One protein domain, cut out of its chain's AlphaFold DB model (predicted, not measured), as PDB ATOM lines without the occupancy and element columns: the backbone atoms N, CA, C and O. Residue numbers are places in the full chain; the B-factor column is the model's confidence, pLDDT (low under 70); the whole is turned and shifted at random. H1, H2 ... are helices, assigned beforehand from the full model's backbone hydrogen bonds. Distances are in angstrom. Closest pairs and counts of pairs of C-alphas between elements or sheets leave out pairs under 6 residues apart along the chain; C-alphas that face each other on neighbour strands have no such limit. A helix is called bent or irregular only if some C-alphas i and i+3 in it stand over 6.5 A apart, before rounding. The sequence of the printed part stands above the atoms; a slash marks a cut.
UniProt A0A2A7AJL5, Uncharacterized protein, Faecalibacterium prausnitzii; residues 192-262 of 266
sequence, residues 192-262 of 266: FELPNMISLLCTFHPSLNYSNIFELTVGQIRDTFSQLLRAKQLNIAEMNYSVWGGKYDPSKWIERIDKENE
ATOM      1  N   PHE A 192     -40.122  26.267  12.304       79.81
ATOM      2  CA  PHE A 192     -39.790  25.672  13.601       79.81
ATOM      3  C   PHE A 192     -40.636  26.235  14.750       79.81
ATOM      4  O   PHE A 192     -40.307  26.054  15.923       79.81
ATOM      5  N   GLU A 193     -41.738  26.918  14.442       84.25
ATOM      6  CA  GLU A 193     -42.685  27.340  15.466       84.25
ATOM      7  C   GLU A 193     -43.529  26.167  15.974       84.25
ATOM      8  O   GLU A 193     -43.893  25.247  15.234       84.25
ATOM      9  N   LEU A 194     -43.892  26.234  17.257       89.06
ATOM     10  CA  LEU A 194     -44.635  25.183  17.950       89.06
ATOM     11  C   LEU A 194     -45.943  24.774  17.233       89.06
ATOM     12  O   LEU A 194     -46.170  23.571  17.099       89.06
ATOM     13  N   PRO A 195     -46.780  25.695  16.702       90.88
ATOM     14  CA  PRO A 195     -47.983  25.313  15.960       90.88
ATOM     15  C   PRO A 195     -47.689  24.469  14.714       90.88
ATOM     16  O   PRO A 195     -48.418  23.520  14.423       90.88
ATOM     17  N   ASN A 196     -46.602  24.774  13.998       91.75
ATOM     18  CA  ASN A 196     -46.213  24.011  12.816       91.75
ATOM     19  C   ASN A 196     -45.682  22.622  13.198       91.75
ATOM     20  O   ASN A 196     -46.055  21.631  12.570       91.75
ATOM     21  N   MET A 197     -44.888  22.528  14.270       93.12
ATOM     22  CA  MET A 197     -44.437  21.241  14.820       93.12
ATOM     23  C   MET A 197     -45.622  20.343  15.189       93.12
ATOM     24  O   MET A 197     -45.647  19.177  14.801       93.12
ATOM     25  N   ILE A 198     -46.629  20.894  15.879       94.44
ATOM     26  CA  ILE A 198     -47.863  20.182  16.251       94.44
ATOM     27  C   ILE A 198     -48.578  19.660  15.001       94.44
ATOM     28  O   ILE A 198     -48.903  18.476  14.931       94.44
ATOM     29  N   SER A 199     -48.783  20.520  13.998       94.94
ATOM     30  CA  SER A 199     -49.444  20.146  12.742       94.94
ATOM     31  C   SER A 199     -48.718  19.000  12.026       94.94
ATOM     32  O   SER A 199     -49.333  18.000  11.642       94.94
ATOM     33  N   LEU A 200     -47.389  19.095  11.908       94.88
ATOM     34  CA  LEU A 200     -46.564  18.075  11.262       94.88
ATOM     35  C   LEU A 200     -46.563  16.753  12.039       94.88
ATOM     36  O   LEU A 200     -46.694  15.693  11.426       94.88
ATOM     37  N   LEU A 201     -46.462  16.797  13.368       96.19
ATOM     38  CA  LEU A 201     -46.511  15.597  14.203       96.19
ATOM     39  C   LEU A 201     -47.871  14.906  14.115       96.19
ATOM     40  O   LEU A 201     -47.908  13.713  13.842       96.19
ATOM     41  N   CYS A 202     -48.976  15.640  14.245       96.31
ATOM     42  CA  CYS A 202     -50.322  15.072  14.117       96.31
ATOM     43  C   CYS A 202     -50.605  14.479  12.729       96.31
ATOM     44  O   CYS A 202     -51.468  13.616  12.597       96.31
ATOM     45  N   THR A 203     -49.916  14.962  11.690       95.50
ATOM     46  CA  THR A 203     -50.107  14.492  10.310       95.50
ATOM     47  C   THR A 203     -49.256  13.265   9.990       95.50
ATOM     48  O   THR A 203     -49.716  12.362   9.296       95.50
ATOM     49  N   PHE A 204     -47.999  13.243  10.443       94.12
ATOM     50  CA  PHE A 204     -47.007  12.265   9.984       94.12
ATOM     51  C   PHE A 204     -46.570  11.258  11.049       94.12
ATOM     52  O   PHE A 204     -46.010  10.223  10.690       94.12
ATOM     53  N   HIS A 205     -46.772  11.537  12.338       94.31
ATOM     54  CA  HIS A 205     -46.412  10.594  13.390       94.31
ATOM     55  C   HIS A 205     -47.496   9.509  13.511       94.31
ATOM     56  O   HIS A 205     -48.678   9.837  13.597       94.31
ATOM     57  N   PRO A 206     -47.136   8.215  13.583       91.06
ATOM     58  CA  PRO A 206     -48.102   7.113  13.502       91.06
ATOM     59  C   PRO A 206     -49.103   7.049  14.666       91.06
ATOM     60  O   PRO A 206     -50.131   6.386  14.560       91.06
ATOM     61  N   SER A 207     -48.804   7.699  15.793       93.50
ATOM     62  CA  SER A 207     -49.602   7.588  17.026       93.50
ATOM     63  C   SER A 207     -49.912   8.922  17.703       93.50
ATOM     64  O   SER A 207     -50.617   8.927  18.710       93.50
ATOM     65  N   LEU A 208     -49.402  10.046  17.186       96.19
ATOM     66  CA  LEU A 208     -49.723  11.364  17.742       96.19
ATOM     67  C   LEU A 208     -50.811  12.004  16.895       96.19
ATOM     68  O   LEU A 208     -50.766  11.953  15.673       96.19
ATOM     69  N   ASN A 209     -51.798  12.585  17.559       95.62
ATOM     70  CA  ASN A 209     -52.920  13.266  16.937       95.62
ATOM     71  C   ASN A 209     -53.431  14.369  17.873       95.62
ATOM     72  O   ASN A 209     -52.992  14.505  19.017       95.62
ATOM     73  N   TYR A 210     -54.401  15.150  17.403       94.75
ATOM     74  CA  TYR A 210     -54.948  16.267  18.174       94.75
ATOM     75  C   TYR A 210     -55.653  15.849  19.474       94.75
ATOM     76  O   TYR A 210     -55.888  16.698  20.323       94.75
ATOM     77  N   SER A 211     -55.983  14.570  19.675       93.56
ATOM     78  CA  SER A 211     -56.587  14.108  20.928       93.56
ATOM     79  C   SER A 211     -55.560  13.852  22.030       93.56
ATOM     80  O   SER A 211     -55.932  13.897  23.198       93.56
ATOM     81  N   ASN A 212     -54.291  13.586  21.693       95.62
ATOM     82  CA  ASN A 212     -53.267  13.220  22.681       95.62
ATOM     83  C   ASN A 212     -52.061  14.170  22.743       95.62
ATOM     84  O   ASN A 212     -51.427  14.254  23.791       95.62
ATOM     85  N   ILE A 213     -51.764  14.931  21.684       95.62
ATOM     86  CA  ILE A 213     -50.568  15.790  21.637       95.62
ATOM     87  C   ILE A 213     -50.569  16.883  22.716       95.62
ATOM     88  O   ILE A 213     -49.512  17.321  23.160       95.62
ATOM     89  N   PHE A 214     -51.751  17.298  23.178       94.81
ATOM     90  CA  PHE A 214     -51.904  18.331  24.204       94.81
ATOM     91  C   PHE A 214     -51.501  17.870  25.614       94.81
ATOM     92  O   PHE A 214     -51.255  18.710  26.480       94.81
ATOM     93  N   GLU A 215     -51.381  16.558  25.835       95.88
ATOM     94  CA  GLU A 215     -50.895  15.974  27.091       95.88
ATOM     95  C   GLU A 215     -49.362  15.918  27.171       95.88
ATOM     96  O   GLU A 215     -48.816  15.595  28.225       95.88
ATOM     97  N   LEU A 216     -48.661  16.242  26.081       96.38
ATOM     98  CA  LEU A 216     -47.202  16.287  26.050       96.38
ATOM     99  C   LEU A 216     -46.670  17.642  26.520       96.38
ATOM    100  O   LEU A 216     -47.325  18.686  26.400       96.38
ATOM    101  N   THR A 217     -45.440  17.628  27.030       96.19
ATOM    102  CA  THR A 217     -44.693  18.858  27.301       96.19
ATOM    103  C   THR A 217     -44.098  19.439  26.021       96.19
ATOM    104  O   THR A 217     -43.877  18.731  25.036       96.19
ATOM    105  N   VAL A 218     -43.797  20.740  26.024       94.06
ATOM    106  CA  VAL A 218     -43.124  21.397  24.890       94.06
ATOM    107  C   VAL A 218     -41.795  20.712  24.558       94.06
ATOM    108  O   VAL A 218     -41.506  20.499  23.382       94.06
ATOM    109  N   GLY A 219     -41.022  20.316  25.571       91.31
ATOM    110  CA  GLY A 219     -39.760  19.600  25.390       91.31
ATOM    111  C   GLY A 219     -39.940  18.253  24.683       91.31
ATOM    112  O   GLY A 219     -39.216  17.945  23.739       91.31
ATOM    113  N   GLN A 220     -40.969  17.483  25.053       93.75
ATOM    114  CA  GLN A 220     -41.300  16.219  24.382       93.75
ATOM    115  C   GLN A 220     -41.739  16.426  22.927       93.75
ATOM    116  O   GLN A 220     -41.363  15.648  22.049       93.75
ATOM    117  N   ILE A 221     -42.513  17.481  22.652       94.50
ATOM    118  CA  ILE A 221     -42.945  17.829  21.291       94.50
ATOM    119  C   ILE A 221     -41.738  18.184  20.417       94.50
ATOM    120  O   ILE A 221     -41.621  17.672  19.303       94.50
ATOM    121  N   ARG A 222     -40.824  19.026  20.918       91.00
ATOM    122  CA  ARG A 222     -39.604  19.432  20.201       91.00
ATOM    123  C   ARG A 222     -38.680  18.253  19.909       91.00
ATOM    124  O   ARG A 222     -38.191  18.130  18.783       91.00
ATOM    125  N   ASP A 223     -38.494  17.366  20.883       91.00
ATOM    126  CA  ASP A 223     -37.699  16.155  20.693       91.00
ATOM    127  C   ASP A 223     -38.331  15.233  19.643       91.00
ATOM    128  O   ASP A 223     -37.688  14.876  18.655       91.00
ATOM    129  N   THR A 224     -39.627  14.935  19.782       92.62
ATOM    130  CA  THR A 224     -40.343  14.057  18.842       92.62
ATOM    131  C   THR A 224     -40.322  14.624  17.422       92.62
ATOM    132  O   THR A 224     -40.150  13.891  16.447       92.62
ATOM    133  N   PHE A 225     -40.457  15.945  17.282       92.50
ATOM    134  CA  PHE A 225     -40.334  16.626  15.998       92.50
ATOM    135  C   PHE A 225     -38.932  16.473  15.395       92.50
ATOM    136  O   PHE A 225     -38.801  16.142  14.214       92.50
ATOM    137  N   SER A 226     -37.887  16.642  16.204       89.50
ATOM    138  CA  SER A 226     -36.496  16.453  15.777       89.50
ATOM    139  C   SER A 226     -36.225  15.012  15.336       89.50
ATOM    140  O   SER A 226     -35.603  14.789  14.295       89.50
ATOM    141  N   GLN A 227     -36.765  14.025  16.057       90.06
ATOM    142  CA  GLN A 227     -36.688  12.612  15.678       90.06
ATOM    143  C   GLN A 227     -37.417  12.327  14.359       90.06
ATOM    144  O   GLN A 227     -36.889  11.619  13.501       90.06
ATOM    145  N   LEU A 228     -38.595  12.924  14.140       91.50
ATOM    146  CA  LEU A 228     -39.323  12.800  12.873       91.50
ATOM    147  C   LEU A 228     -38.521  13.380  11.697       91.50
ATOM    148  O   LEU A 228     -38.447  12.760  10.633       91.50
ATOM    149  N   LEU A 229     -37.913  14.558  11.872       88.25
ATOM    150  CA  LEU A 229     -37.055  15.167  10.850       88.25
ATOM    151  C   LEU A 229     -35.853  14.277  10.531       88.25
ATOM    152  O   LEU A 229     -35.569  14.020   9.358       88.25
ATOM    153  N   ARG A 230     -35.189  13.759  11.566       88.75
ATOM    154  CA  ARG A 230     -34.062  12.841  11.418       88.75
ATOM    155  C   ARG A 230     -34.459  11.568  10.677       88.75
ATOM    156  O   ARG A 230     -33.756  11.166   9.756       88.75
ATOM    157  N   ALA A 231     -35.592  10.962  11.026       89.62
ATOM    158  CA  ALA A 231     -36.094   9.775  10.342       89.62
ATOM    159  C   ALA A 231     -36.315  10.042   8.843       89.62
ATOM    160  O   ALA A 231     -35.896   9.248   8.002       89.62
ATOM    161  N   LYS A 232     -36.886  11.201   8.481       89.25
ATOM    162  CA  LYS A 232     -37.029  11.600   7.070       89.25
ATOM    163  C   LYS A 232     -35.676  11.746   6.367       89.25
ATOM    164  O   LYS A 232     -35.534  11.286   5.238       89.25
ATOM    165  N   GLN A 233     -34.687  12.357   7.019       87.50
ATOM    166  CA  GLN A 233     -33.335  12.497   6.464       87.50
ATOM    167  C   GLN A 233     -32.649  11.142   6.258       87.50
ATOM    168  O   GLN A 233     -32.040  10.922   5.212       87.50
ATOM    169  N   LEU A 234     -32.775  10.227   7.223       88.44
ATOM    170  CA  LEU A 234     -32.232   8.874   7.125       88.44
ATOM    171  C   LEU A 234     -32.889   8.094   5.987       88.44
ATOM    172  O   LEU A 234     -32.168   7.547   5.165       88.44
ATOM    173  N   ASN A 235     -34.216   8.148   5.846       90.44
ATOM    174  CA  ASN A 235     -34.918   7.494   4.738       90.44
ATOM    175  C   ASN A 235     -34.442   8.005   3.366       90.44
ATOM    176  O   ASN A 235     -34.259   7.224   2.434       90.44
ATOM    177  N   ILE A 236     -34.203   9.316   3.233       88.56
ATOM    178  CA  ILE A 236     -33.636   9.901   2.006       88.56
ATOM    179  C   ILE A 236     -32.210   9.380   1.771       88.56
ATOM    180  O   ILE A 236     -31.855   9.032   0.646       88.56
ATOM    181  N   ALA A 237     -31.387   9.309   2.821       86.75
ATOM    182  CA  ALA A 237     -30.024   8.791   2.732       86.75
ATOM    183  C   ALA A 237     -29.991   7.296   2.361       86.75
ATOM    184  O   ALA A 237     -29.198   6.906   1.505       86.75
ATOM    185  N   GLU A 238     -30.871   6.482   2.942       89.19
ATOM    186  CA  GLU A 238     -31.040   5.058   2.631       89.19
ATOM    187  C   GLU A 238     -31.491   4.840   1.193       89.19
ATOM    188  O   GLU A 238     -30.935   3.994   0.491       89.19
ATOM    189  N   MET A 239     -32.460   5.630   0.725       89.69
ATOM    190  CA  MET A 239     -32.925   5.572  -0.658       89.69
ATOM    191  C   MET A 239     -31.793   5.922  -1.630       89.69
ATOM    192  O   MET A 239     -31.553   5.188  -2.587       89.69
ATOM    193  N   ASN A 240     -31.051   6.997  -1.359       88.62
ATOM    194  CA  ASN A 240     -29.904   7.385  -2.178       88.62
ATOM    195  C   ASN A 240     -28.825   6.299  -2.203       88.62
ATOM    196  O   ASN A 240     -28.313   5.979  -3.273       88.62
ATOM    197  N   TYR A 241     -28.513   5.702  -1.051       90.75
ATOM    198  CA  TYR A 241     -27.561   4.600  -0.959       90.75
ATOM    199  C   TYR A 241     -28.037   3.357  -1.721       90.75
ATOM    200  O   TYR A 241     -27.249   2.724  -2.417       90.75
ATOM    201  N   SER A 242     -29.327   3.030  -1.640       90.75
ATOM    202  CA  SER A 242     -29.905   1.867  -2.323       90.75
ATOM    203  C   SER A 242     -29.875   2.009  -3.847       90.75
ATOM    204  O   SER A 242     -29.676   1.021  -4.550       90.75
ATOM    205  N   VAL A 243     -30.063   3.229  -4.366       92.75
ATOM    206  CA  VAL A 243     -30.089   3.502  -5.813       92.75
ATOM    207  C   VAL A 243     -28.685   3.702  -6.385       92.75
ATOM    208  O   VAL A 243     -28.380   3.185  -7.456       92.75
ATOM    209  N   TRP A 244     -27.829   4.455  -5.691       91.38
ATOM    210  CA  TRP A 244     -26.544   4.917  -6.229       91.38
ATOM    211  C   TRP A 244     -25.320   4.255  -5.583       91.38
ATOM    212  O   TRP A 244     -24.194   4.481  -6.030       91.38
ATOM    213  N   GLY A 245     -25.505   3.435  -4.544       86.00
ATOM    214  CA  GLY A 245     -24.414   2.925  -3.714       86.00
ATOM    215  C   GLY A 245     -23.745   4.027  -2.879       86.00
ATOM    216  O   GLY A 245     -24.265   5.131  -2.727       86.00
ATOM    217  N   GLY A 246     -22.571   3.737  -2.304       85.94
ATOM    218  CA  GLY A 246     -21.751   4.723  -1.582       85.94
ATOM    219  C   GLY A 246     -21.412   4.340  -0.140       85.94
ATOM    220  O   GLY A 246     -21.225   3.170   0.175       85.94
ATOM    221  N   LYS A 247     -21.272   5.337   0.742       81.06
ATOM    222  CA  LYS A 247     -21.065   5.125   2.182       81.06
ATOM    223  C   LYS A 247     -22.363   5.416   2.924       81.06
ATOM    224  O   LYS A 247     -22.774   6.571   3.001       81.06
ATOM    225  N   TYR A 248     -22.962   4.383   3.501       85.25
ATOM    226  CA  TYR A 248     -24.067   4.498   4.444       85.25
ATOM    227  C   TYR A 248     -23.664   3.825   5.749       85.25
ATOM    228  O   TYR A 248     -23.074   2.747   5.737       85.25
ATOM    229  N   ASP A 249     -23.946   4.491   6.860       83.25
ATOM    230  CA  ASP A 249     -23.712   3.951   8.190       83.25
ATOM    231  C   ASP A 249     -25.072   3.765   8.862       83.25
ATOM    232  O   ASP A 249     -25.676   4.759   9.280       83.25
ATOM    233  N   PRO A 250     -25.562   2.518   8.966       80.88
ATOM    234  CA  PRO A 250     -26.822   2.233   9.629       80.88
ATOM    235  C   PRO A 250     -26.833   2.707  11.081       80.88
ATOM    236  O   PRO A 250     -27.874   3.115  11.573       80.88
ATOM    237  N   SER A 251     -25.693   2.735  11.781       85.94
ATOM    238  CA  SER A 251     -25.651   3.137  13.195       85.94
ATOM    239  C   SER A 251     -26.063   4.598  13.432       85.94
ATOM    240  O   SER A 251     -26.395   4.976  14.556       85.94
ATOM    241  N   LYS A 252     -26.172   5.405  12.367       83.94
ATOM    242  CA  LYS A 252     -26.731   6.758  12.422       83.94
ATOM    243  C   LYS A 252     -28.165   6.824  12.940       83.94
ATOM    244  O   LYS A 252     -28.577   7.905  13.348       83.94
ATOM    245  N   TRP A 253     -28.937   5.737  12.953       82.69
ATOM    246  CA  TRP A 253     -30.297   5.771  13.511       82.69
ATOM    247  C   TRP A 253     -30.327   5.824  15.049       82.69
ATOM    248  O   TRP A 253     -31.271   6.375  15.607       82.69
ATOM    249  N   ILE A 254     -29.288   5.315  15.733       85.00
ATOM    250  CA  ILE A 254     -29.216   5.266  17.209       85.00
ATOM    251  C   ILE A 254     -28.420   6.406  17.842       85.00
ATOM    252  O   ILE A 254     -28.369   6.504  19.070       85.00
ATOM    253  N   GLU A 255     -27.735   7.246  17.063       84.75
ATOM    254  CA  GLU A 255     -26.946   8.308  17.689       84.75
ATOM    255  C   GLU A 255     -27.861   9.321  18.368       84.75
ATOM    256  O   GLU A 255     -28.925   9.658  17.861       84.75
ATOM    257  N   ARG A 256     -27.442   9.859  19.508       78.62
ATOM    258  CA  ARG A 256     -28.249  10.861  20.201       78.62
ATOM    259  C   ARG A 256     -28.321  12.162  19.394       78.62
ATOM    260  O   ARG A 256     -27.324  12.564  18.797       78.62
ATOM    261  N   ILE A 257     -29.492  12.800  19.380       76.31
ATOM    262  CA  ILE A 257     -29.704  14.096  18.710       76.31
ATOM    263  C   ILE A 257     -28.964  15.222  19.444       76.31
ATOM    264  O   ILE A 257     -28.490  16.159  18.815       76.31
ATOM    265  N   ASP A 258     -28.783  15.108  20.758       71.44
ATOM    266  CA  ASP A 258     -28.171  16.145  21.590       71.44
ATOM    267  C   ASP A 258     -26.627  16.126  21.607       71.44
ATOM    268  O   ASP A 258     -26.007  16.915  22.323       71.44
ATOM    269  N   LYS A 259     -25.993  15.264  20.792       60.50
ATOM    270  CA  LYS A 259     -24.525  15.124  20.690       60.50
ATOM    271  C   LYS A 259     -23.805  16.437  20.351       60.50
ATOM    272  O   LYS A 259     -22.674  16.614  20.789       60.50
ATOM    273  N   GLU A 260     -24.424  17.360  19.612       48.19
ATOM    274  CA  GLU A 260     -23.775  18.631  19.236       48.19
ATOM    275  C   GLU A 260     -23.548  19.578  20.429       48.19
ATOM    276  O   GLU A 260     -22.659  20.426  20.377       48.19
ATOM    277  N   ASN A 261     -24.268  19.391  21.541       40.81
ATOM    278  CA  ASN A 261     -24.152  20.245  22.723       40.81
ATOM    279  C   ASN A 261     -23.146  19.728  23.765       40.81
ATOM    280  O   ASN A 261     -22.924  20.393  24.778       40.81
ATOM    281  N   GLU A 262     -22.532  18.561  23.568       33.72
ATOM    282  CA  GLU A 262     -21.407  18.080  24.377       33.72
ATOM    283  C   GLU A 262     -20.084  18.476  23.697       33.72
ATOM    284  O   GLU A 262     -19.324  17.631  23.228       33.72
TER     285      GLU A 262
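What this domain is: This is residues 192 to 262 of the 266 residues of an uncharacterized protein of Faecalibacterium prausnitzii (UniProt A0A2A7AJL5). One long helix, H2, makes the longest axis of the domain, and H1 packs slantwise on its first half. After H2 the chain folds back beside it, with the short helices H3 and H4 on the side of H2 away from H1, in a loose arrangement with few contacts. The printed part has 71 residues with four named helices, in the order H1, H2, H3, H4, and no named strand; the class is all helix, with 47 of the printed residues in the helices. The whole is loose, with a radius of gyration of the C-alphas of 14.5 A and spans of 42 by 30 by 19 A.

Where its parts are: H2 is residues 218 to 244, 38.9 A from first to last C-alpha, from C-alpha 218 at (-43.124, 21.397, 24.890) to C-alpha 244 at (-26.544, 4.917, -6.229). H1, before it, is residues 194 to 204, 15.4 A long, and begins with C-alpha 194 at (-44.635, 25.183, 17.950). H3 is residues 250 to 253, 6.3 A long; it is neither bent nor irregular, but only just, with C-alphas 250 and 253 6.3 A apart. H4 is residues 257 to 261, 9.2 A long, and ends with C-alpha 261 at (-24.152, 20.245, 22.723). H4 is irregular: C-alphas 257 and 260 are 7.5 A apart.

How they stand to each other: H2 touches H1 with residues 221 to 228 alone. Their closest C-alphas are those of Met 197 and Phe 225, 6.3 A apart. The two helices run the same way at a steep tilt of 50 degrees. H2 only just touches H3, with 3 pairs of C-alphas within 8 A and with residues 231 to 234 of H2 alone; the closest C-alphas are those of Leu 234 and Trp 253, 7.4 A apart. H2 and H4 are close but not clearly touching, with the C-alphas of Gln 227 and Ile 257 closest at 7.8 A. H1 is apart from H3 and from H4, and H3 and H4 are apart too. In H1 and H2 every O i to N i+4 pair is within hydrogen-bond range; H3 is too short for such a pair, and H4 has 0 of 1, beside 1 of 2 O i to N i+3 pairs.

The domain as a whole: The two C-alphas farthest apart are those of Glu 215 and Trp 244, at 42.7 A. The printed part has no cut. The link from H1 to H2, residues 205 to 217, is long; the links from H2 to H3 and from H3 to H4 are tight. The mean pLDDT of the printed part is 87.4, and residues 259 to 262 are under 70.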